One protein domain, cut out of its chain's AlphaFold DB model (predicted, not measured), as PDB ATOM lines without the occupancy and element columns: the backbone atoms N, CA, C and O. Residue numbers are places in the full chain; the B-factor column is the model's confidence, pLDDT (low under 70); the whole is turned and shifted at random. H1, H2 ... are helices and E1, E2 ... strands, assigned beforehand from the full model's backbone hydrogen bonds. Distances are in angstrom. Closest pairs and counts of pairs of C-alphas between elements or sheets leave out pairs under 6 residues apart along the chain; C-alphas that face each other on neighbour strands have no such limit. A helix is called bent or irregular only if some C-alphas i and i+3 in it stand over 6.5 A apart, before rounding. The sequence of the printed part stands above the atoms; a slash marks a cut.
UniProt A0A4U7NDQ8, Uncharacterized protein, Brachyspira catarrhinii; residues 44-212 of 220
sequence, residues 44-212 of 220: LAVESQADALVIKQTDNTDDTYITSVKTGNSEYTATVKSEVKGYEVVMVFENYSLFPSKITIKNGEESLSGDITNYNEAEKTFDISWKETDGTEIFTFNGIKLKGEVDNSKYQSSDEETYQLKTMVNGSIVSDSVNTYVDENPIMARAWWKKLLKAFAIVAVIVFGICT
ATOM      1  N   LEU A  44      -0.385 -38.995 -20.112       73.44
ATOM      2  CA  LEU A  44       0.997 -39.033 -20.581       73.44
ATOM      3  C   LEU A  44       1.220 -40.206 -21.536       73.44
ATOM      4  O   LEU A  44       0.764 -41.327 -21.303       73.44
ATOM      5  N   ALA A  45       2.020 -39.950 -22.564       77.50
ATOM      6  CA  ALA A  45       2.551 -40.943 -23.478       77.50
ATOM      7  C   ALA A  45       4.071 -41.054 -23.301       77.50
ATOM      8  O   ALA A  45       4.774 -40.046 -23.195       77.50
ATOM      9  N   VAL A  46       4.567 -42.294 -23.297       79.19
ATOM     10  CA  VAL A  46       6.000 -42.611 -23.318       79.19
ATOM     11  C   VAL A  46       6.328 -43.242 -24.663       79.19
ATOM     12  O   VAL A  46       5.845 -44.333 -24.975       79.19
ATOM     13  N   GLU A  47       7.170 -42.578 -25.444       84.62
ATOM     14  CA  GLU A  47       7.566 -43.003 -26.785       84.62
ATOM     15  C   GLU A  47       9.077 -43.218 -26.853       84.62
ATOM     16  O   GLU A  47       9.853 -42.475 -26.256       84.62
ATOM     17  N   SER A  48       9.507 -44.227 -27.606       81.19
ATOM     18  CA  SER A  48      10.918 -44.400 -27.957       81.19
ATOM     19  C   SER A  48      11.184 -43.720 -29.299       81.19
ATOM     20  O   SER A  48      10.485 -43.990 -30.277       81.19
ATOM     21  N   GLN A  49      12.200 -42.861 -29.359       76.81
ATOM     22  CA  GLN A  49      12.657 -42.202 -30.581       76.81
ATOM     23  C   GLN A  49      14.168 -42.395 -30.732       76.81
ATOM     24  O   GLN A  49      14.953 -41.754 -30.038       76.81
ATOM     25  N   ALA A  50      14.573 -43.274 -31.657       77.38
ATOM     26  CA  ALA A  50      15.966 -43.700 -31.820       77.38
ATOM     27  C   ALA A  50      16.578 -44.155 -30.475       77.38
ATOM     28  O   ALA A  50      16.092 -45.130 -29.904       77.38
ATOM     29  N   ASP A  51      17.583 -43.434 -29.970       74.25
ATOM     30  CA  ASP A  51      18.294 -43.728 -28.715       74.25
ATOM     31  C   ASP A  51      17.727 -42.962 -27.498       74.25
ATOM     32  O   ASP A  51      18.275 -43.022 -26.394       74.25
ATOM     33  N   ALA A  52      16.637 -42.213 -27.686       77.75
ATOM     34  CA  ALA A  52      15.999 -41.415 -26.648       77.75
ATOM     35  C   ALA A  52      14.625 -41.971 -26.257       77.75
ATOM     36  O   ALA A  52      13.863 -42.479 -27.085       77.75
ATOM     37  N   LEU A  53      14.278 -41.804 -24.982       82.12
ATOM     38  CA  LEU A  53      12.888 -41.862 -24.537       82.12
ATOM     39  C   LEU A  53      12.305 -40.459 -24.500       82.12
ATOM     40  O   LEU A  53      13.015 -39.511 -24.173       82.12
ATOM     41  N   VAL A  54      11.017 -40.354 -24.802       83.94
ATOM     42  CA  VAL A  54      10.252 -39.111 -24.786       83.94
ATOM     43  C   VAL A  54       9.011 -39.299 -23.923       83.94
ATOM     44  O   VAL A  54       8.238 -40.231 -24.145       83.94
ATOM     45  N   ILE A  55       8.804 -38.402 -22.961       80.94
ATOM     46  CA  ILE A  55       7.553 -38.251 -22.212       80.94
ATOM     47  C   ILE A  55       6.863 -36.981 -22.696       80.94
ATOM     48  O   ILE A  55       7.455 -35.900 -22.670       80.94
ATOM     49  N   LYS A  56       5.599 -37.098 -23.097       78.94
ATOM     50  CA  LYS A  56       4.761 -35.961 -23.497       78.94
ATOM     51  C   LYS A  56       3.329 -36.145 -23.013       78.94
ATOM     52  O   LYS A  56       2.886 -37.269 -22.796       78.94
ATOM     53  N   GLN A  57       2.602 -35.046 -22.866       73.75
ATOM     54  CA  GLN A  57       1.162 -35.080 -22.613       73.75
ATOM     55  C   GLN A  57       0.398 -35.428 -23.901       73.75
ATOM     56  O   GLN A  57       0.728 -34.908 -24.967       73.75
ATOM     57  N   THR A  58      -0.608 -36.299 -23.802       70.88
ATOM     58  CA  THR A  58      -1.349 -36.845 -24.956       70.88
ATOM     59  C   THR A  58      -2.115 -35.767 -25.735       70.88
ATOM     60  O   THR A  58      -2.152 -35.826 -26.960       70.88
ATOM     61  N   ASP A  59      -2.637 -34.747 -25.043       68.50
ATOM     62  CA  ASP A  59      -3.448 -33.661 -25.623       68.50
ATOM     63  C   ASP A  59      -2.757 -32.280 -25.551       68.50
ATOM     64  O   ASP A  59      -3.414 -31.237 -25.542       68.50
ATOM     65  N   ASN A  60      -1.423 -32.242 -25.449       63.56
ATOM     66  CA  ASN A  60      -0.699 -30.988 -25.229       63.56
ATOM     67  C   ASN A  60      -0.676 -30.092 -26.474       63.56
ATOM     68  O   ASN A  60      -0.169 -30.493 -27.517       63.56
ATOM     69  N   THR A  61      -1.131 -28.849 -26.336       59.16
ATOM     70  CA  THR A  61      -1.016 -27.812 -27.375       59.16
ATOM     71  C   THR A  61       0.290 -27.021 -27.302       59.16
ATOM     72  O   THR A  61       0.621 -26.310 -28.244       59.16
ATOM     73  N   ASP A  62       1.018 -27.108 -26.183       62.34
ATOM     74  CA  ASP A  62       2.246 -26.341 -25.930       62.34
ATOM     75  C   ASP A  62       3.519 -27.053 -26.433       62.34
ATOM     76  O   ASP A  62       4.629 -26.560 -26.188       62.34
ATOM     77  N   ASP A  63       3.374 -28.217 -27.089       71.94
ATOM     78  CA  ASP A  63       4.459 -29.083 -27.586       71.94
ATOM     79  C   ASP A  63       5.609 -29.203 -26.576       71.94
ATOM     80  O   ASP A  63       6.792 -29.034 -26.886       71.94
ATOM     81  N   THR A  64       5.241 -29.420 -25.309       74.56
ATOM     82  CA  THR A  64       6.202 -29.591 -24.221       74.56
ATOM     83  C   THR A  64       6.409 -31.071 -23.961       74.56
ATOM     84  O   THR A  64       5.445 -31.820 -23.774       74.56
ATOM     85  N   TYR A  65       7.670 -31.481 -23.940       79.75
ATOM     86  CA  TYR A  65       8.080 -32.857 -23.713       79.75
ATOM     87  C   TYR A  65       9.399 -32.917 -22.954       79.75
ATOM     88  O   TYR A  65      10.166 -31.952 -22.899       79.75
ATOM     89  N   ILE A  66       9.658 -34.077 -22.367       85.56
ATOM     90  CA  ILE A  66      10.924 -34.396 -21.725       85.56
ATOM     91  C   ILE A  66      11.552 -35.533 -22.506       85.56
ATOM     92  O   ILE A  66      10.866 -36.498 -22.840       85.56
ATOM     93  N   THR A  67      12.844 -35.440 -22.778       88.69
ATOM     94  CA  THR A  67      13.622 -36.543 -23.326       88.69
ATOM     95  C   THR A  67      14.706 -36.976 -22.357       88.69
ATOM     96  O   THR A  67      15.144 -36.192 -21.515       88.69
ATOM     97  N   SER A  68      15.154 -38.223 -22.470       89.31
ATOM     98  CA  SER A  68      16.400 -38.675 -21.853       89.31
ATOM     99  C   SER A  68      17.178 -39.558 -22.810       89.31
ATOM    100  O   SER A  68      16.619 -40.461 -23.437       89.31
ATOM    101  N   VAL A  69      18.475 -39.283 -22.927       90.62
ATOM    102  CA  VAL A  69      19.404 -39.975 -23.822       90.62
ATOM    103  C   VAL A  69      20.700 -40.288 -23.085       90.62
ATOM    104  O   VAL A  69      21.181 -39.495 -22.274       90.62
ATOM    105  N   LYS A  70      21.280 -41.449 -23.374       89.69
ATOM    106  CA  LYS A  70      22.612 -41.812 -22.893       89.69
ATOM    107  C   LYS A  70      23.670 -41.071 -23.709       89.69
ATOM    108  O   LYS A  70      23.775 -41.276 -24.915       89.69
ATOM    109  N   THR A  71      24.453 -40.217 -23.062       89.75
ATOM    110  CA  THR A  71      25.490 -39.392 -23.711       89.75
ATOM    111  C   THR A  71      26.909 -39.895 -23.453       89.75
ATOM    112  O   THR A  71      27.835 -39.527 -24.174       89.75
ATOM    113  N   GLY A  72      27.085 -40.802 -22.490       85.94
ATOM    114  CA  GLY A  72      28.358 -41.457 -22.194       85.94
ATOM    115  C   GLY A  72      28.169 -42.817 -21.520       85.94
ATOM    116  O   GLY A  72      27.051 -43.277 -21.306       85.94
ATOM    117  N   ASN A  73      29.269 -43.481 -21.151       83.00
ATOM    118  CA  ASN A  73      29.205 -44.828 -20.555       83.00
ATOM    119  C   ASN A  73      28.350 -44.882 -19.277       83.00
ATOM    120  O   ASN A  73      27.624 -45.851 -19.061       83.00
ATOM    121  N   SER A  74      28.424 -43.833 -18.460       85.12
ATOM    122  CA  SER A  74      27.683 -43.659 -17.206       85.12
ATOM    123  C   SER A  74      27.024 -42.279 -17.125       85.12
ATOM    124  O   SER A  74      26.769 -41.781 -16.029       85.12
ATOM    125  N   GLU A  75      26.784 -41.650 -18.276       90.88
ATOM    126  CA  GLU A  75      26.247 -40.296 -18.378       90.88
ATOM    127  C   GLU A  75      24.951 -40.303 -19.184       90.88
ATOM    128  O   GLU A  75      24.880 -40.888 -20.269       90.88
ATOM    129  N   TYR A  76      23.938 -39.643 -18.634       92.00
ATOM    130  CA  TYR A  76      22.651 -39.429 -19.276       92.00
ATOM    131  C   TYR A  76      22.314 -37.949 -19.248       92.00
ATOM    132  O   TYR A  76      22.585 -37.251 -18.271       92.00
ATOM    133  N   THR A  77      21.679 -37.485 -20.312       94.00
ATOM    134  CA  THR A  77      21.185 -36.121 -20.425       94.00
ATOM    135  C   THR A  77      19.670 -36.163 -20.512       94.00
ATOM    136  O   THR A  77      19.129 -36.787 -21.426       94.00
ATOM    137  N   ALA A  78      18.995 -35.504 -19.569       91.56
ATOM    138  CA  ALA A  78      17.562 -35.268 -19.643       91.56
ATOM    139  C   ALA A  78      17.299 -33.837 -20.114       91.56
ATOM    140  O   ALA A  78      17.880 -32.890 -19.582       91.56
ATOM    141  N   THR A  79      16.403 -33.680 -21.079       90.19
ATOM    142  CA  THR A  79      16.070 -32.381 -21.658       90.19
ATOM    143  C   THR A  79      14.582 -32.141 -21.546       90.19
ATOM    144  O   THR A  79      13.795 -32.893 -22.110       90.19
ATOM    145  N   VAL A  80      14.186 -31.068 -20.867       85.50
ATOM    146  CA  VAL A  80      12.811 -30.576 -20.894       85.50
ATOM    147  C   VAL A  80      12.716 -29.444 -21.905       85.50
ATOM    148  O   VAL A  80      13.459 -28.468 -21.806       85.50
ATOM    149  N   LYS A  81      11.826 -29.563 -22.888       82.56
ATOM    150  CA  LYS A  81      11.717 -28.610 -23.997       82.56
ATOM    151  C   LYS A  81      10.269 -28.202 -24.218       82.56
ATOM    152  O   LYS A  81       9.383 -29.044 -24.146       82.56
ATOM    153  N   SER A  82      10.050 -26.924 -24.526       77.38
ATOM    154  CA  SER A  82       8.781 -26.399 -25.051       77.38
ATOM    155  C   SER A  82       9.029 -25.778 -26.420       77.38
ATOM    156  O   SER A  82       9.720 -24.760 -26.523       77.38
ATOM    157  N   GLU A  83       8.481 -26.376 -27.478       75.69
ATOM    158  CA  GLU A  83       8.708 -25.881 -28.845       75.69
ATOM    159  C   GLU A  83       8.012 -24.547 -29.101       75.69
ATOM    160  O   GLU A  83       8.597 -23.658 -29.716       75.69
ATOM    161  N   VAL A  84       6.814 -24.360 -28.540       72.38
ATOM    162  CA  VAL A  84       6.038 -23.117 -28.674       72.38
ATOM    163  C   VAL A  84       6.774 -21.921 -28.072       72.38
ATOM    164  O   VAL A  84       6.692 -20.807 -28.588       72.38
ATOM    165  N   LYS A  85       7.493 -22.135 -26.968       69.00
ATOM    166  CA  LYS A  85       8.124 -21.048 -26.210       69.00
ATOM    167  C   LYS A  85       9.635 -20.946 -26.438       69.00
ATOM    168  O   LYS A  85      10.228 -19.963 -26.008       69.00
ATOM    169  N   GLY A  86      10.236 -21.902 -27.150       74.75
ATOM    170  CA  GLY A  86      11.650 -21.869 -27.539       74.75
ATOM    171  C   GLY A  86      12.631 -22.090 -26.385       74.75
ATOM    172  O   GLY A  86      13.805 -21.738 -26.511       74.75
ATOM    173  N   TYR A  87      12.155 -22.660 -25.274       78.12
ATOM    174  CA  TYR A  87      12.957 -22.904 -24.078       78.12
ATOM    175  C   TYR A  87      13.357 -24.370 -23.952       78.12
ATOM    176  O   TYR A  87      12.571 -25.275 -24.245       78.12
ATOM    177  N   GLU A  88      14.572 -24.579 -23.459       86.44
ATOM    178  CA  GLU A  88      15.164 -25.892 -23.222       86.44
ATOM    179  C   GLU A  88      15.897 -25.875 -21.875       86.44
ATOM    180  O   GLU A  88      16.716 -24.993 -21.620       86.44
ATOM    181  N   VAL A  89      15.613 -26.851 -21.018       87.94
ATOM    182  CA  VAL A  89      16.357 -27.110 -19.784       87.94
ATOM    183  C   VAL A  89      17.027 -28.463 -19.931       87.94
ATOM    184  O   VAL A  89      16.358 -29.489 -20.015       87.94
ATOM    185  N   VAL A  90      18.350 -28.459 -19.959       92.56
ATOM    186  CA  VAL A  90      19.194 -29.642 -20.109       92.56
ATOM    187  C   VAL A  90      19.825 -29.952 -18.767       92.56
ATOM    188  O   VAL A  90      20.411 -29.071 -18.143       92.56
ATOM    189  N   MET A  91      19.732 -31.196 -18.321       94.44
ATOM    190  CA  MET A  91      20.322 -31.661 -17.072       94.44
ATOM    191  C   MET A  91      21.178 -32.889 -17.327       94.44
ATOM    192  O   MET A  91      20.754 -33.812 -18.022       94.44
ATOM    193  N   VAL A  92      22.375 -32.900 -16.745       95.62
ATOM    194  CA  VAL A  92      23.338 -33.995 -16.900       95.62
ATOM    195  C   VAL A  92      23.374 -34.823 -15.624       95.62
ATOM    196  O   VAL A  92      23.509 -34.286 -14.524       95.62
ATOM    197  N   PHE A  93      23.261 -36.136 -15.788       92.75
ATOM    198  CA  PHE A  93      23.286 -37.144 -14.737       92.75
ATOM    199  C   PHE A  93      24.516 -38.022 -14.945       92.75
ATOM    200  O   PHE A  93      24.577 -38.812 -15.888       92.75
ATOM    201  N   GLU A  94      25.502 -37.885 -14.067       90.88
ATOM    202  CA  GLU A  94      26.777 -38.600 -14.150       90.88
ATOM    203  C   GLU A  94      26.810 -39.772 -13.158       90.88
ATOM    204  O   GLU A  94      26.209 -39.730 -12.083       90.88
ATOM    205  N   ASN A  95      27.563 -40.823 -13.491       88.00
ATOM    206  CA  ASN A  95      27.849 -41.965 -12.613       88.00
ATOM    207  C   ASN A  95      26.605 -42.702 -12.091       88.00
ATOM    208  O   ASN A  95      26.598 -43.178 -10.955       88.00
ATOM    209  N   TYR A  96      25.564 -42.805 -12.922       82.88
ATOM    210  CA  TYR A  96      24.266 -43.386 -12.548       82.88
ATOM    211  C   TYR A  96      23.572 -42.678 -11.364       82.88
ATOM    212  O   TYR A  96      22.726 -43.271 -10.690       82.88
ATOM    213  N   SER A  97      23.941 -41.423 -11.083       86.62
ATOM    214  CA  SER A  97      23.255 -40.587 -10.099       86.62
ATOM    215  C   SER A  97      21.857 -40.233 -10.588       86.62
ATOM    216  O   SER A  97      21.690 -39.738 -11.698       86.62
ATOM    217  N   LEU A  98      20.858 -40.403  -9.726       85.06
ATOM    218  CA  LEU A  98      19.486 -39.971  -9.991       85.06
ATOM    219  C   LEU A  98      19.240 -38.493  -9.651       85.06
ATOM    220  O   LEU A  98      18.150 -37.979  -9.903       85.06
ATOM    221  N   PHE A  99      20.269 -37.796  -9.161       89.81
ATOM    222  CA  PHE A  99      20.291 -36.347  -9.012       89.81
ATOM    223  C   PHE A  99      21.271 -35.728 -10.025       89.81
ATOM    224  O   PHE A  99      22.403 -36.217 -10.129       89.81
ATOM    225  N   PRO A 100      20.867 -34.694 -10.783       93.38
ATOM    226  CA  PRO A 100      21.718 -34.112 -11.814       93.38
ATOM    227  C   PRO A 100      22.898 -33.346 -11.205       93.38
ATOM    228  O   PRO A 100      22.769 -32.729 -10.150       93.38
ATOM    229  N   SER A 101      24.046 -33.369 -11.885       94.94
ATOM    230  CA  SER A 101      25.250 -32.622 -11.492       94.94
ATOM    231  C   SER A 101      25.374 -31.277 -12.206       94.94
ATOM    232  O   SER A 101      26.032 -30.370 -11.701       94.94
ATOM    233  N   LYS A 102      24.725 -31.119 -13.365       95.50
ATOM    234  CA  LYS A 102      24.750 -29.888 -14.166       95.50
ATOM    235  C   LYS A 102      23.365 -29.546 -14.683       95.50
ATOM    236  O   LYS A 102      22.566 -30.442 -14.963       95.50
ATOM    237  N   ILE A 103      23.125 -28.254 -14.870       93.25
ATOM    238  CA  ILE A 103      21.921 -27.718 -15.499       93.25
ATOM    239  C   ILE A 103      22.292 -26.615 -16.489       93.25
ATOM    240  O   ILE A 103      23.082 -25.726 -16.184       93.25
ATOM    241  N   THR A 104      21.692 -26.650 -17.670       91.12
ATOM    242  CA  THR A 104      21.801 -25.599 -18.678       91.12
ATOM    243  C   THR A 104      20.412 -25.182 -19.115       91.12
ATOM    244  O   THR A 104      19.566 -26.015 -19.424       91.12
ATOM    245  N   ILE A 105      20.187 -23.881 -19.181       86.62
ATOM    246  CA  ILE A 105      18.953 -23.274 -19.668       86.62
ATOM    247  C   ILE A 105      19.268 -22.617 -20.993       86.62
ATOM    248  O   ILE A 105      20.277 -21.919 -21.100       86.62
ATOM    249  N   LYS A 106      18.396 -22.791 -21.978       85.44
ATOM    250  CA  LYS A 106      18.493 -22.115 -23.267       85.44
ATOM    251  C   LYS A 106      17.182 -21.421 -23.606       85.44
ATOM    252  O   LYS A 106      16.102 -21.934 -23.312       85.44
ATOM    253  N   ASN A 107      17.304 -20.270 -24.254       81.31
ATOM    254  CA  ASN A 107      16.214 -19.542 -24.894       81.31
ATOM    255  C   ASN A 107      16.713 -18.994 -26.234       81.31
ATOM    256  O   ASN A 107      17.399 -17.967 -26.272       81.31
ATOM    257  N   GLY A 108      16.410 -19.687 -27.330       79.69
ATOM    258  CA  GLY A 108      17.016 -19.373 -28.624       79.69
ATOM    259  C   GLY A 108      18.546 -19.472 -28.568       79.69
ATOM    260  O   GLY A 108      19.086 -20.538 -28.291       79.69
ATOM    261  N   GLU A 109      19.243 -18.363 -28.830       80.62
ATOM    262  CA  GLU A 109      20.717 -18.289 -28.811       80.62
ATOM    263  C   GLU A 109      21.301 -18.005 -27.416       80.62
ATOM    264  O   GLU A 109      22.501 -18.170 -27.196       80.62
ATOM    265  N   GLU A 110      20.474 -17.567 -26.465       80.75
ATOM    266  CA  GLU A 110      20.918 -17.282 -25.103       80.75
ATOM    267  C   GLU A 110      21.010 -18.589 -24.302       80.75
ATOM    268  O   GLU A 110      20.120 -19.440 -24.378       80.75
ATOM    269  N   SER A 111      22.064 -18.739 -23.493       85.56
ATOM    270  CA  SER A 111      22.209 -19.884 -22.593       85.56
ATOM    271  C   SER A 111      22.814 -19.501 -21.246       85.56
ATOM    272  O   SER A 111      23.555 -18.524 -21.137       85.56
ATOM    273  N   LEU A 112      22.473 -20.273 -20.218       85.06
ATOM    274  CA  LEU A 112      23.035 -20.171 -18.879       85.06
ATOM    275  C   LEU A 112      23.305 -21.574 -18.344       85.06
ATOM    276  O   LEU A 112      22.385 -22.386 -18.281       85.06
ATOM    277  N   SER A 113      24.537 -21.834 -17.922       90.12
ATOM    278  CA  SER A 113      24.954 -23.127 -17.377       90.12
ATOM    279  C   SER A 113      25.323 -22.998 -15.908       90.12
ATOM    280  O   SER A 113      25.877 -21.985 -15.481       90.12
ATOM    281  N   GLY A 114      25.021 -24.025 -15.126       91.81
ATOM    282  CA  GLY A 114      25.349 -24.080 -13.713       91.81
ATOM    283  C   GLY A 114      25.662 -25.492 -13.246       91.81
ATOM    284  O   GLY A 114      25.148 -26.475 -13.785       91.81
ATOM    285  N   ASP A 115      26.500 -25.568 -12.219       94.69
ATOM    286  CA  ASP A 115      26.774 -26.806 -11.501       94.69
ATOM    287  C   ASP A 115      25.816 -26.922 -10.320       94.69
ATOM    288  O   ASP A 115      25.660 -25.983  -9.532       94.69
ATOM    289  N   ILE A 116      25.190 -28.086 -10.197       94.50
ATOM    290  CA  ILE A 116      24.338 -28.426  -9.066       94.50
ATOM    291  C   ILE A 116      25.236 -28.966  -7.957       94.50
ATOM    292  O   ILE A 116      25.997 -29.916  -8.146       94.50
ATOM    293  N   THR A 117      25.163 -28.337  -6.791       92.62
ATOM    294  CA  THR A 117      26.049 -28.615  -5.657       92.62
ATOM    295  C   THR A 117      25.254 -28.737  -4.363       92.62
ATOM    296  O   THR A 117      24.064 -28.432  -4.320       92.62
ATOM    297  N   ASN A 118      25.913 -29.229  -3.308       89.62
ATOM    298  CA  ASN A 118      25.367 -29.285  -1.949       89.62
ATOM    299  C   ASN A 118      23.975 -29.935  -1.841       89.62
ATOM    300  O   ASN A 118      23.157 -29.506  -1.032       89.62
ATOM    301  N   TYR A 119      23.695 -30.974  -2.636       90.19
ATOM    302  CA  TYR A 119      22.443 -31.713  -2.494       90.19
ATOM    303  C   TYR A 119      22.368 -32.369  -1.109       90.19
ATOM    304  O   TYR A 119      23.155 -33.259  -0.779       90.19
ATOM    305  N   ASN A 120      21.412 -31.916  -0.302       87.75
ATOM    306  CA  ASN A 120      21.095 -32.454   1.008       87.75
ATOM    307  C   ASN A 120      19.783 -33.237   0.914       87.75
ATOM    308  O   ASN A 120      18.694 -32.665   0.873       87.75
ATOM    309  N   GLU A 121      19.893 -34.562   0.908       83.50
ATOM    310  CA  GLU A 121      18.750 -35.469   0.815       83.50
ATOM    311  C   GLU A 121      17.774 -35.322   1.995       83.50
ATOM    312  O   GLU A 121      16.560 -35.360   1.798       83.50
ATOM    313  N   ALA A 122      18.282 -35.094   3.212       85.94
ATOM    314  CA  ALA A 122      17.453 -34.982   4.413       85.94
ATOM    315  C   ALA A 122      16.611 -33.699   4.418       85.94
ATOM    316  O   ALA A 122      15.450 -33.709   4.830       85.94
ATOM    317  N   GLU A 123      17.190 -32.597   3.946       86.56
ATOM    318  CA  GLU A 123      16.506 -31.303   3.854       86.56
ATOM    319  C   GLU A 123      15.796 -31.101   2.511       86.56
ATOM    320  O   GLU A 123      15.016 -30.158   2.365       86.56
ATOM    321  N   LYS A 124      16.034 -32.003   1.549       88.50
ATOM    322  CA  LYS A 124      15.567 -31.918   0.161       88.50
ATOM    323  C   LYS A 124      15.951 -30.581  -0.479       88.50
ATOM    324  O   LYS A 124      15.145 -29.962  -1.173       88.50
ATOM    325  N   THR A 125      17.174 -30.129  -0.217       93.19
ATOM    326  CA  THR A 125      17.716 -28.855  -0.702       93.19
ATOM    327  C   THR A 125      18.937 -29.066  -1.577       93.19
ATOM    328  O   THR A 125      19.628 -30.076  -1.466       93.19
ATOM    329  N   PHE A 126      19.199 -28.119  -2.469       95.06
ATOM    330  CA  PHE A 126      20.408 -28.075  -3.283       95.06
ATOM    331  C   PHE A 126      20.739 -26.636  -3.673       95.06
ATOM    332  O   PHE A 126      19.892 -25.743  -3.593       95.06
ATOM    333  N   ASP A 127      21.965 -26.441  -4.143       95.00
ATOM    334  CA  ASP A 127      22.466 -25.160  -4.620       95.00
ATOM    335  C   ASP A 127      22.794 -25.247  -6.115       95.00
ATOM    336  O   ASP A 127      23.105 -26.322  -6.638       95.00
ATOM    337  N   ILE A 128      22.768 -24.110  -6.813       93.56
ATOM    338  CA  ILE A 128      23.263 -24.000  -8.192       93.56
ATOM    339  C   ILE A 128      24.291 -22.884  -8.272       93.56
ATOM    340  O   ILE A 128      23.968 -21.722  -8.022       93.56
ATOM    341  N   SER A 129      25.504 -23.232  -8.688       92.69
ATOM    342  CA  SER A 129      26.562 -22.286  -9.034       92.69
ATOM    343  C   SER A 129      26.504 -21.982 -10.529       92.69
ATOM    344  O   SER A 129      26.923 -22.804 -11.343       92.69
ATOM    345  N   TRP A 130      26.029 -20.797 -10.900       89.50
ATOM    346  CA  TRP A 130      25.904 -20.365 -12.292       89.50
ATOM    347  C   TRP A 130      27.218 -19.809 -12.830       89.50
ATOM    348  O   TRP A 130      27.901 -19.048 -12.140       89.50
ATOM    349  N   LYS A 131      27.566 -20.179 -14.064       84.19
ATOM    350  CA  LYS A 131      28.878 -19.915 -14.663       84.19
ATOM    351  C   LYS A 131      28.772 -19.344 -16.074       84.19
ATOM    352  O   LYS A 131      27.845 -19.664 -16.818       84.19
ATOM    353  N   GLU A 132      29.745 -18.513 -16.433       77.12
ATOM    354  CA  GLU A 132      30.004 -18.130 -17.823       77.12
ATOM    355  C   GLU A 132      30.575 -19.329 -18.599       77.12
ATOM    356  O   GLU A 132      31.005 -20.334 -18.025       77.12
ATOM    357  N   THR A 133      30.640 -19.211 -19.924       70.12
ATOM    358  CA  THR A 133      31.172 -20.258 -20.812       70.12
ATOM    359  C   THR A 133      32.636 -20.617 -20.530       70.12
ATOM    360  O   THR A 133      33.070 -21.716 -20.865       70.12
ATOM    361  N   ASP A 134      33.402 -19.710 -19.914       75.75
ATOM    362  CA  ASP A 134      34.793 -19.932 -19.498       75.75
ATOM    363  C   ASP A 134      34.929 -20.573 -18.099       75.75
ATOM    364  O   ASP A 134      36.044 -20.814 -17.633       75.75
ATOM    365  N   GLY A 135      33.806 -20.877 -17.439       71.69
ATOM    366  CA  GLY A 135      33.753 -21.491 -16.114       71.69
ATOM    367  C   GLY A 135      33.794 -20.503 -14.946       71.69
ATOM    368  O   GLY A 135      33.730 -20.945 -13.794       71.69
ATOM    369  N   THR A 136      33.873 -19.196 -15.206       77.75
ATOM    370  CA  THR A 136      33.824 -18.163 -14.162       77.75
ATOM    371  C   THR A 136      32.465 -18.172 -13.475       77.75
ATOM    372  O   THR A 136      31.437 -18.022 -14.132       77.75
ATOM    373  N   GLU A 137      32.449 -18.325 -12.150       79.81
ATOM    374  CA  GLU A 137      31.221 -18.220 -11.360       79.81
ATOM    375  C   GLU A 137      30.668 -16.792 -11.406       79.81
ATOM    376  O   GLU A 137      31.388 -15.812 -11.204       79.81
ATOM    377  N   ILE A 138      29.369 -16.684 -11.671       82.00
ATOM    378  CA  ILE A 138      28.659 -15.411 -11.778       82.00
ATOM    379  C   ILE A 138      27.848 -15.161 -10.507       82.00
ATOM    380  O   ILE A 138      27.889 -14.060  -9.956       82.00
ATOM    381  N   PHE A 139      27.069 -16.159 -10.078       85.19
ATOM    382  CA  PHE A 139      26.232 -16.115  -8.881       85.19
ATOM    383  C   PHE A 139      25.794 -17.520  -8.459       85.19
ATOM    384  O   PHE A 139      25.848 -18.469  -9.241       85.19
ATOM    385  N   THR A 140      25.270 -17.619  -7.240       87.94
ATOM    386  CA  THR A 140      24.781 -18.874  -6.668       87.94
ATOM    387  C   THR A 140      23.322 -18.737  -6.252       87.94
ATOM    388  O   THR A 140      22.932 -17.752  -5.621       87.94
ATOM    389  N   PHE A 141      22.512 -19.737  -6.578       90.06
ATOM    390  CA  PHE A 141      21.240 -19.979  -5.902       90.06
ATOM    391  C   PHE A 141      21.486 -20.942  -4.753       90.06
ATOM    392  O   PHE A 141      22.023 -22.018  -4.982       90.06
ATOM    393  N   ASN A 142      21.104 -20.548  -3.540       91.94
ATOM    394  CA  ASN A 142      21.347 -21.340  -2.340       91.94
ATOM    395  C   ASN A 142      20.022 -21.818  -1.743       91.94
ATOM    396  O   ASN A 142      19.071 -21.038  -1.645       91.94
ATOM    397  N   GLY A 143      19.979 -23.067  -1.292       92.31
ATOM    398  CA  GLY A 143      18.852 -23.639  -0.563       92.31
ATOM    399  C   GLY A 143      17.589 -23.809  -1.407       92.31
ATOM    400  O   GLY A 143      16.484 -23.638  -0.885       92.31
ATOM    401  N   ILE A 144      17.727 -24.142  -2.694       90.69
ATOM    402  CA  ILE A 144      16.589 -24.485  -3.553       90.69
ATOM    403  C   ILE A 144      15.929 -25.740  -2.982       90.69
ATOM    404  O   ILE A 144      16.565 -26.785  -2.882       90.69
ATOM    405  N   LYS A 145      14.656 -25.641  -2.594       90.50
ATOM    406  CA  LYS A 145      13.888 -26.768  -2.049       90.50
ATOM    407  C   LYS A 145      13.242 -27.569  -3.168       90.50
ATOM    408  O   LYS A 145      12.567 -26.992  -4.017       90.50
ATOM    409  N   LEU A 146      13.381 -28.892  -3.119       83.94
ATOM    410  CA  LEU A 146      12.691 -29.784  -4.040       83.94
ATOM    411  C   LEU A 146      11.172 -29.744  -3.826       83.94
ATOM    412  O   LEU A 146      10.685 -29.777  -2.693       83.94
ATOM    413  N   LYS A 147      10.419 -29.724  -4.928       76.69
ATOM    414  CA  LYS A 147       8.946 -29.794  -4.952       76.69
ATOM    415  C   LYS A 147       8.381 -31.212  -4.878       76.69
ATOM    416  O   LYS A 147       7.183 -31.380  -4.668       76.69
ATOM    417  N   GLY A 148       9.233 -32.220  -5.016       67.56
ATOM    418  CA  GLY A 148       8.863 -33.630  -4.995       67.56
ATOM    419  C   GLY A 148       9.966 -34.497  -4.401       67.56
ATOM    420  O   GLY A 148      11.028 -34.006  -4.011       67.56
ATOM    421  N   GLU A 149       9.703 -35.795  -4.314       69.88
ATOM    422  CA  GLU A 149      10.715 -36.767  -3.912       69.88
ATOM    423  C   GLU A 149      11.520 -37.203  -5.130       69.88
ATOM    424  O   GLU A 149      10.956 -37.600  -6.145       69.88
ATOM    425  N   VAL A 150      12.842 -37.121  -5.017       66.50
ATOM    426  CA  VAL A 150      13.753 -37.724  -5.987       66.50
ATOM    427  C   VAL A 150      13.868 -39.192  -5.608       66.50
ATOM    428  O   VAL A 150      14.222 -39.517  -4.472       66.50
ATOM    429  N   ASP A 151      13.563 -40.085  -6.543       64.31
ATOM    430  CA  ASP A 151      13.890 -41.493  -6.356       64.31
ATOM    431  C   ASP A 151      15.418 -41.629  -6.389       64.31
ATOM    432  O   ASP A 151      16.026 -41.398  -7.430       64.31
ATOM    433  N   ASN A 152      16.029 -41.963  -5.249       56.00
ATOM    434  CA  ASN A 152      17.476 -42.146  -5.087       56.00
ATOM    435  C   ASN A 152      17.894 -43.629  -5.081       56.00
ATOM    436  O   ASN A 152      19.028 -43.964  -4.719       56.00
ATOM    437  N   SER A 153      17.000 -44.550  -5.458       58.91
ATOM    438  CA  SER A 153      17.348 -45.971  -5.545       58.91
ATOM    439  C   SER A 153      18.452 -46.198  -6.585       58.91
ATOM    440  O   SER A 153      18.302 -45.908  -7.770       58.91
ATOM    441  N   LYS A 154      19.601 -46.724  -6.138       47.53
ATOM    442  CA  LYS A 154      20.727 -47.032  -7.031       47.53
ATOM    443  C   LYS A 154      20.300 -48.064  -8.064       47.53
ATOM    444  O   LYS A 154      19.822 -49.140  -7.706       47.53
ATOM    445  N   TYR A 155      20.518 -47.743  -9.333       53.22
ATOM    446  CA  TYR A 155      20.113 -48.601 -10.433       53.22
ATOM    447  C   TYR A 155      21.204 -49.607 -10.808       53.22
ATOM    448  O   TYR A 155      22.395 -49.290 -10.771       53.22
ATOM    449  N   GLN A 156      20.804 -50.825 -11.179       52.81
ATOM    450  CA  GLN A 156      21.713 -51.767 -11.833       52.81
ATOM    451  C   GLN A 156      21.806 -51.435 -13.324       52.81
ATOM    452  O   GLN A 156      20.810 -51.099 -13.958       52.81
ATOM    453  N   SER A 157      23.000 -51.548 -13.903       52.78
ATOM    454  CA  SER A 157      23.319 -51.071 -15.259       52.78
ATOM    455  C   SER A 157      22.541 -51.739 -16.405       52.78
ATOM    456  O   SER A 157      22.736 -51.360 -17.556       52.78
ATOM    457  N   SER A 158      21.715 -52.757 -16.138       55.94
ATOM    458  CA  SER A 158      21.044 -53.572 -17.158       55.94
ATOM    459  C   SER A 158      19.674 -53.063 -17.614       55.94
ATOM    460  O   SER A 158      19.156 -53.593 -18.595       55.94
ATOM    461  N   ASP A 159      19.072 -52.076 -16.946       75.31
ATOM    462  CA  ASP A 159      17.752 -51.552 -17.331       75.31
ATOM    463  C   ASP A 159      17.798 -50.037 -17.625       75.31
ATOM    464  O   ASP A 159      17.408 -49.157 -16.861       75.31
ATOM    465  N   GLU A 160      18.374 -49.760 -18.794       81.12
ATOM    466  CA  GLU A 160      18.591 -48.425 -19.350       81.12
ATOM    467  C   GLU A 160      17.290 -47.634 -19.548       81.12
ATOM    468  O   GLU A 160      17.274 -46.438 -19.262       81.12
ATOM    469  N   GLU A 161      16.199 -48.294 -19.957       83.06
ATOM    470  CA  GLU A 161      14.899 -47.644 -20.175       83.06
ATOM    471  C   GLU A 161      14.371 -47.050 -18.866       83.06
ATOM    472  O   GLU A 161      14.004 -45.874 -18.808       83.06
ATOM    473  N   THR A 162      14.394 -47.825 -17.783       79.25
ATOM    474  CA  THR A 162      13.944 -47.329 -16.481       79.25
ATOM    475  C   THR A 162      14.847 -46.225 -15.951       79.25
ATOM    476  O   THR A 162      14.349 -45.238 -15.410       79.25
ATOM    477  N   TYR A 163      16.165 -46.332 -16.136       82.88
ATOM    478  CA  TYR A 163      17.068 -45.253 -15.743       82.88
ATOM    479  C   TYR A 163      16.766 -43.956 -16.513       82.88
ATOM    480  O   TYR A 163      16.639 -42.890 -15.905       82.88
ATOM    481  N   GLN A 164      16.548 -44.039 -17.830       86.56
ATOM    482  CA  GLN A 164      16.105 -42.901 -18.638       86.56
ATOM    483  C   GLN A 164      14.786 -42.321 -18.102       86.56
ATOM    484  O   GLN A 164      14.713 -41.115 -17.871       86.56
ATOM    485  N   LEU A 165      13.781 -43.152 -17.801       81.62
ATOM    486  CA  LEU A 165      12.518 -42.700 -17.196       81.62
ATOM    487  C   LEU A 165      12.730 -41.954 -15.870       81.62
ATOM    488  O   LEU A 165      12.184 -40.864 -15.691       81.62
ATOM    489  N   LYS A 166      13.561 -42.484 -14.966       81.94
ATOM    490  CA  LYS A 166      13.854 -41.833 -13.680       81.94
ATOM    491  C   LYS A 166      14.575 -40.499 -13.856       81.94
ATOM    492  O   LYS A 166      14.202 -39.529 -13.205       81.94
ATOM    493  N   THR A 167      15.552 -40.408 -14.764       87.44
ATOM    494  CA  THR A 167      16.223 -39.123 -15.053       87.44
ATOM    495  C   THR A 167      15.257 -38.077 -15.613       87.44
ATOM    496  O   THR A 167      15.363 -36.907 -15.251       87.44
ATOM    497  N   MET A 168      14.264 -38.477 -16.418       85.56
ATOM    498  CA  MET A 168      13.219 -37.560 -16.894       85.56
ATOM    499  C   MET A 168      12.322 -37.069 -15.752       85.56
ATOM    500  O   MET A 168      12.071 -35.867 -15.645       85.56
ATOM    501  N   VAL A 169      11.872 -37.971 -14.872       80.81
ATOM    502  CA  VAL A 169      11.047 -37.617 -13.703       80.81
ATOM    503  C   VAL A 169      11.816 -36.695 -12.754       80.81
ATOM    504  O   VAL A 169      11.352 -35.595 -12.450       80.81
ATOM    505  N   ASN A 170      13.024 -37.087 -12.346       84.25
ATOM    506  CA  ASN A 170      13.841 -36.308 -11.416       84.25
ATOM    507  C   ASN A 170      14.289 -34.975 -12.022       84.25
ATOM    508  O   ASN A 170      14.260 -33.953 -11.338       84.25
ATOM    509  N   GLY A 171      14.638 -34.953 -13.312       85.44
ATOM    510  CA  GLY A 171      14.933 -33.716 -14.031       85.44
ATOM    511  C   GLY A 171      13.747 -32.750 -14.009       85.44
ATOM    512  O   GLY A 171      13.916 -31.560 -13.755       85.44
ATOM    513  N   SER A 172      12.526 -33.260 -14.172       79.69
ATOM    514  CA  SER A 172      11.317 -32.431 -14.103       79.69
ATOM    515  C   SER A 172      11.097 -31.840 -12.711       79.69
ATOM    516  O   SER A 172      10.818 -30.649 -12.596       79.69
ATOM    517  N   ILE A 173      11.300 -32.635 -11.652       81.81
ATOM    518  CA  ILE A 173      11.219 -32.161 -10.260       81.81
ATOM    519  C   ILE A 173      12.244 -31.051 -10.006       81.81
ATOM    520  O   ILE A 173      11.901 -30.012  -9.438       81.81
ATOM    521  N   VAL A 174      13.497 -31.244 -10.429       86.81
ATOM    522  CA  VAL A 174      14.556 -30.235 -10.275       86.81
ATOM    523  C   VAL A 174      14.198 -28.967 -11.046       86.81
ATOM    524  O   VAL A 174      14.265 -27.879 -10.477       86.81
ATOM    525  N   SER A 175      13.751 -29.091 -12.298       83.25
ATOM    526  CA  SER A 175      13.347 -27.950 -13.126       83.25
ATOM    527  C   SER A 175      12.223 -27.127 -12.482       83.25
ATOM    528  O   SER A 175      12.345 -25.905 -12.388       83.25
ATOM    529  N   ASP A 176      11.182 -27.776 -11.954       78.62
ATOM    530  CA  ASP A 176      10.067 -27.108 -11.261       78.62
ATOM    531  C   ASP A 176      10.492 -26.450  -9.932       78.62
ATOM    532  O   ASP A 176      10.048 -25.356  -9.568       78.62
ATOM    533  N   SER A 177      11.435 -27.076  -9.228       84.94
ATOM    534  CA  SER A 177      12.006 -26.542  -7.987       84.94
ATOM    535  C   SER A 177      12.817 -25.268  -8.237       84.94
ATOM    536  O   SER A 177      12.664 -24.278  -7.518       84.94
ATOM    537  N   VAL A 178      13.632 -25.262  -9.299       84.62
ATOM    538  CA  VAL A 178      14.365 -24.068  -9.747       84.62
ATOM    539  C   VAL A 178      13.396 -22.980 -10.201       84.62
ATOM    540  O   VAL A 178      13.580 -21.822  -9.826       84.62
ATOM    541  N   ASN A 179      12.349 -23.346 -10.949       78.38
ATOM    542  CA  ASN A 179      11.325 -22.403 -11.386       78.38
ATOM    543  C   ASN A 179      10.691 -21.664 -10.198       78.38
ATOM    544  O   ASN A 179      10.697 -20.435 -10.140       78.38
ATOM    545  N   THR A 180      10.234 -22.422  -9.200       78.62
ATOM    546  CA  THR A 180       9.641 -21.849  -7.987       78.62
ATOM    547  C   THR A 180      10.619 -20.919  -7.276       78.62
ATOM    548  O   THR A 180      10.249 -19.818  -6.874       78.62
ATOM    549  N   TYR A 181      11.876 -21.343  -7.124       83.12
ATOM    550  CA  TYR A 181      12.881 -20.523  -6.456       83.12
ATOM    551  C   TYR A 181      13.071 -19.175  -7.161       83.12
ATOM    552  O   TYR A 181      13.173 -18.146  -6.494       83.12
ATOM    553  N   VAL A 182      13.088 -19.155  -8.496       78.00
ATOM    554  CA  VAL A 182      13.177 -17.919  -9.285       78.00
ATOM    555  C   VAL A 182      11.953 -17.026  -9.070       78.00
ATOM    556  O   VAL A 182      12.123 -15.820  -8.864       78.00
ATOM    557  N   ASP A 183      10.748 -17.599  -9.093       75.38
ATOM    558  CA  ASP A 183       9.492 -16.863  -8.891       75.38
ATOM    559  C   ASP A 183       9.424 -16.217  -7.500       75.38
ATOM    560  O   ASP A 183       9.007 -15.064  -7.356       75.38
ATOM    561  N   GLU A 184       9.902 -16.927  -6.479       80.38
ATOM    562  CA  GLU A 184       9.982 -16.435  -5.102       80.38
ATOM    563  C   GLU A 184      11.133 -15.427  -4.898       80.38
ATOM    564  O   GLU A 184      11.090 -14.624  -3.962       80.38
ATOM    565  N   ASN A 185      12.137 -15.406  -5.789       75.25
ATOM    566  CA  ASN A 185      13.337 -14.567  -5.678       75.25
ATOM    567  C   ASN A 185      13.634 -13.708  -6.936       75.25
ATOM    568  O   ASN A 185      14.737 -13.754  -7.495       75.25
ATOM    569  N   PRO A 186      12.722 -12.809  -7.356       65.81
ATOM    570  CA  PRO A 186      12.779 -12.113  -8.654       65.81
ATOM    571  C   PRO A 186      13.895 -11.052  -8.804       65.81
ATOM    572  O   PRO A 186      14.030 -10.409  -9.856       65.81
ATOM    573  N   ILE A 187      14.682 -10.802  -7.753       56.91
ATOM    574  CA  ILE A 187      15.607  -9.660  -7.651       56.91
ATOM    575  C   ILE A 187      17.042 -10.012  -8.110       56.91
ATOM    576  O   ILE A 187      17.801  -9.105  -8.441       56.91
ATOM    577  N   MET A 188      17.414 -11.293  -8.237       57.25
ATOM    578  CA  MET A 188      18.830 -11.715  -8.325       57.25
ATOM    579  C   MET A 188      19.542 -11.592  -9.695       57.25
ATOM    580  O   MET A 188      20.703 -11.968  -9.802       57.25
ATOM    581  N   ALA A 189      18.927 -11.053 -10.753       50.97
ATOM    582  CA  ALA A 189      19.448 -11.203 -12.124       50.97
ATOM    583  C   ALA A 189      19.642  -9.873 -12.896       50.97
ATOM    584  O   ALA A 189      18.737  -9.032 -12.930       50.97
ATOM    585  N   ARG A 190      20.790  -9.694 -13.589       56.84
ATOM    586  CA  ARG A 190      20.957  -8.660 -14.653       56.84
ATOM    587  C   ARG A 190      19.851  -8.826 -15.718       56.84
ATOM    588  O   ARG A 190      19.268  -9.895 -15.862       56.84
ATOM    589  N   ALA A 191      19.550  -7.772 -16.478       56.62
ATOM    590  CA  ALA A 191      18.362  -7.706 -17.343       56.62
ATOM    591  C   ALA A 191      18.203  -8.864 -18.354       56.62
ATOM    592  O   ALA A 191      17.074  -9.262 -18.633       56.62
ATOM    593  N   TRP A 192      19.301  -9.414 -18.877       58.69
ATOM    594  CA  TRP A 192      19.267 -10.557 -19.794       58.69
ATOM    595  C   TRP A 192      19.045 -11.893 -19.062       58.69
ATOM    596  O   TRP A 192      18.217 -12.691 -19.483       58.69
ATOM    597  N   TRP A 193      19.627 -12.079 -17.874       62.81
ATOM    598  CA  TRP A 193      19.346 -13.225 -16.999       62.81
ATOM    599  C   TRP A 193      17.879 -13.307 -16.576       62.81
ATOM    600  O   TRP A 193      17.328 -14.394 -16.458       62.81
ATOM    601  N   LYS A 194      17.200 -12.164 -16.402       61.09
ATOM    602  CA  LYS A 194      15.753 -12.155 -16.136       61.09
ATOM    603  C   LYS A 194      14.937 -12.734 -17.293       61.09
ATOM    604  O   LYS A 194      13.835 -13.204 -17.042       61.09
ATOM    605  N   LYS A 195      15.431 -12.691 -18.536       63.66
ATOM    606  CA  LYS A 195      14.764 -13.331 -19.680       63.66
ATOM    607  C   LYS A 195      14.966 -14.844 -19.652       63.66
ATOM    608  O   LYS A 195      13.986 -15.567 -19.775       63.66
ATOM    609  N   LEU A 196      16.197 -15.297 -19.404       65.56
ATOM    610  CA  LEU A 196      16.520 -16.722 -19.272       65.56
ATOM    611  C   LEU A 196      15.855 -17.379 -18.060       65.56
ATOM    612  O   LEU A 196      15.418 -18.511 -18.158       65.56
ATOM    613  N   LEU A 197      15.727 -16.687 -16.928       63.00
ATOM    614  CA  LEU A 197      15.109 -17.257 -15.729       63.00
ATOM    615  C   LEU A 197      13.570 -17.233 -15.783       63.00
ATOM    616  O   LEU A 197      12.929 -18.128 -15.250       63.00
ATOM    617  N   LYS A 198      12.957 -16.274 -16.494       54.81
ATOM    618  CA  LYS A 198      11.500 -16.278 -16.752       54.81
ATOM    619  C   LYS A 198      11.047 -17.395 -17.698       54.81
ATOM    620  O   LYS A 198       9.861 -17.709 -17.724       54.81
ATOM    621  N   ALA A 199      11.973 -17.985 -18.451       51.19
ATOM    622  CA  ALA A 199      11.761 -19.187 -19.257       51.19
ATOM    623  C   ALA A 199      11.136 -20.349 -18.484       51.19
ATOM    624  O   ALA A 199      10.332 -21.108 -19.024       51.19
ATOM    625  N   PHE A 200      11.552 -20.502 -17.225       51.22
ATOM    626  CA  PHE A 200      11.249 -21.675 -16.419       51.22
ATOM    627  C   PHE A 200       9.763 -21.823 -16.085       51.22
ATOM    628  O   PHE A 200       9.319 -22.952 -15.877       51.22
ATOM    629  N   ALA A 201       8.987 -20.731 -16.119       45.03
ATOM    630  CA  ALA A 201       7.593 -20.675 -15.662       45.03
ATOM    631  C   ALA A 201       6.637 -21.638 -16.391       45.03
ATOM    632  O   ALA A 201       5.488 -21.814 -15.995       45.03
ATOM    633  N   ILE A 202       7.089 -22.247 -17.482       44.66
ATOM    634  CA  ILE A 202       6.268 -23.053 -18.383       44.66
ATOM    635  C   ILE A 202       6.451 -24.556 -18.152       44.66
ATOM    636  O   ILE A 202       5.529 -25.331 -18.402       44.66
ATOM    637  N   VAL A 203       7.619 -24.984 -17.673       46.44
ATOM    638  CA  VAL A 203       7.970 -26.411 -17.599       46.44
ATOM    639  C   VAL A 203       7.168 -27.162 -16.513       46.44
ATOM    640  O   VAL A 203       7.042 -28.386 -16.564       46.44
ATOM    641  N   ALA A 204       6.511 -26.437 -15.603       46.06
ATOM    642  CA  ALA A 204       5.669 -26.975 -14.529       46.06
ATOM    643  C   ALA A 204       4.486 -27.857 -15.001       46.06
ATOM    644  O   ALA A 204       3.970 -28.664 -14.227       46.06
ATOM    645  N   VAL A 205       4.059 -27.752 -16.268       46.56
ATOM    646  CA  VAL A 205       2.863 -28.451 -16.784       46.56
ATOM    647  C   VAL A 205       3.013 -29.980 -16.771       46.56
ATOM    648  O   VAL A 205       2.033 -30.679 -16.514       46.56
ATOM    649  N   ILE A 206       4.221 -30.525 -16.969       49.47
ATOM    650  CA  ILE A 206       4.415 -31.989 -16.977       49.47
ATOM    651  C   ILE A 206       4.489 -32.561 -15.549       49.47
ATOM    652  O   ILE A 206       4.011 -33.667 -15.299       49.47
ATOM    653  N   VAL A 207       5.001 -31.791 -14.583       45.91
ATOM    654  CA  VAL A 207       5.136 -32.227 -13.178       45.91
ATOM    655  C   VAL A 207       3.773 -32.424 -12.510       45.91
ATOM    656  O   VAL A 207       3.601 -33.369 -11.741       45.91
ATOM    657  N   PHE A 208       2.767 -31.618 -12.865       41.19
ATOM    658  CA  PHE A 208       1.408 -31.773 -12.331       41.19
ATOM    659  C   PHE A 208       0.753 -33.116 -12.695       41.19
ATOM    660  O   PHE A 208       0.028 -33.668 -11.868       41.19
ATOM    661  N   GLY A 209       1.050 -33.686 -13.870       39.03
ATOM    662  CA  GLY A 209       0.574 -35.026 -14.247       39.03
ATOM    663  C   GLY A 209       1.324 -36.160 -13.537       39.03
ATOM    664  O   GLY A 209       0.746 -37.200 -13.241       39.03
ATOM    665  N   ILE A 210       2.604 -35.953 -13.204       44.91
ATOM    666  CA  ILE A 210       3.462 -36.971 -12.570       44.91
ATOM    667  C   ILE A 210       3.234 -37.035 -11.047       44.91
ATOM    668  O   ILE A 210       3.262 -38.116 -10.461       44.91
ATOM    669  N   CYS A 211       2.964 -35.901 -10.389       38.16
ATOM    670  CA  CYS A 211       2.777 -35.837  -8.933       38.16
ATOM    671  C   CYS A 211       1.341 -36.123  -8.455       38.16
ATOM    672  O   CYS A 211       1.129 -36.278  -7.254       38.16
ATOM    673  N   THR A 212       0.351 -36.206  -9.351       39.91
ATOM    674  CA  THR A 212      -1.067 -36.410  -8.990       39.91
ATOM    675  C   THR A 212      -1.571 -37.832  -9.226       39.91
ATOM    676  O   THR A 212      -2.778 -38.039  -9.358       39.91
TER     677      THR A 212
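AT A GLANCE: This is residues 44 to 212 of the 220 residues of an uncharacterized protein of Brachyspira catarrhinii (UniProt A0A4U7NDQ8). One twisted sheet of nine strands curls round a single long helix, H1, which runs through the middle of the domain; two shorter helices, H2 and H3, fold back after it on the same face of the sheet. The other face has no named helix, and the model has two layers, helices over one face of a sheet. The printed part has 169 residues with nine named strands followed by three named helices, E1 to E9 and then H1, H2 and H3; the class is mixed, helices and strands. The sheet's order is that of the chain, E1 to E9, all antiparallel. The whole is compact, with a radius of gyration of the C-alphas of 15.2 A, and rounded, spanning 43 by 35 by 32 A.

HOW THE PARTS SIT: The sheet is a meander, each strand the antiparallel neighbour of the one before, and each two successive strands form a hairpin. Edge strand E1, residues 44 to 49, pairs with E2, residues 52 to 57, at 155 degrees; N 47 and O 54 are 2.9 A apart. E3, residues 64 to 72, follows, with N 55 and O 66 at 2.8 A. E4, residues 75 to 82, pairs with E3 through N 67 and O 79, 2.8 A. E5, residues 87 to 94, has N 91 at 2.8 A from O 78 of E4. E6, residues 102 to 107, has O 104 at 2.8 A from N 90 of E5. E7, residues 110 to 120, stands at 152 degrees to E6, with N 105 and O 112 at 2.8 A. E8, residues 125 to 131, stands at 145 degrees to E7, with N 117 and O 127 at 2.9 A. The other edge strand, E9, residues 137 to 145, pairs with E8 through N 128 and O 141, 2.9 A. From edge to edge the strands' lines turn by 137 degrees, and the way across turns by 49 degrees. H1, residues 160 to 184, is on this sheet, which curls round it: its closest C-alphas to E3 are Gln 164 and Ser 68, 5.3 A, and to E9 Tyr 181 and Ile 144, 6.2 A. H2, residues 193 to 202, runs across the strands at a height over the sheet of 8.5 A, only just over E5, E6 and E7, with 3 of its C-alphas on each. H1 touches H2 with residues 175 to 183 alone, opposite ways at a steep tilt of 60 degrees; the closest C-alphas are those of Asn 179 and Phe 200, 5.1 A. H3, residues 204 to 211, lies over E2 at a height over the sheet of 9.4 A and touches H1, closest at the C-alphas of Ala 204 and Asp 176, 5.5 A. Every O i to N i+4 pair in H1 is within hydrogen-bond range, against 3 of 6 in H2 and 3 of 4 in H3.

IN THESE COORDINATES: E1 begins at C-alpha 44, (0.997, -39.033, -20.581). E7, the longest strand, measures 30.2 A, E3 25.2 A and E4 23.3 A. H1 measures 36.1 A from C-alpha 160, (18.591, -48.425, -19.350), to C-alpha 184. H2 is irregular, but only just: C-alphas 199 and 202 are 6.8 A apart. H3 ends at C-alpha 211, (2.777, -35.837, -8.933).

THE WHOLE: The C-alphas farthest apart are those of Ser 158 and Ala 191, 45.9 A. The printed part has no cut. The link from E9 to H1, residues 146 to 159, is long. The mean pLDDT of the printed part is 77.0; 43 residues are under 70, among them 148 to 158 and 186 to 212.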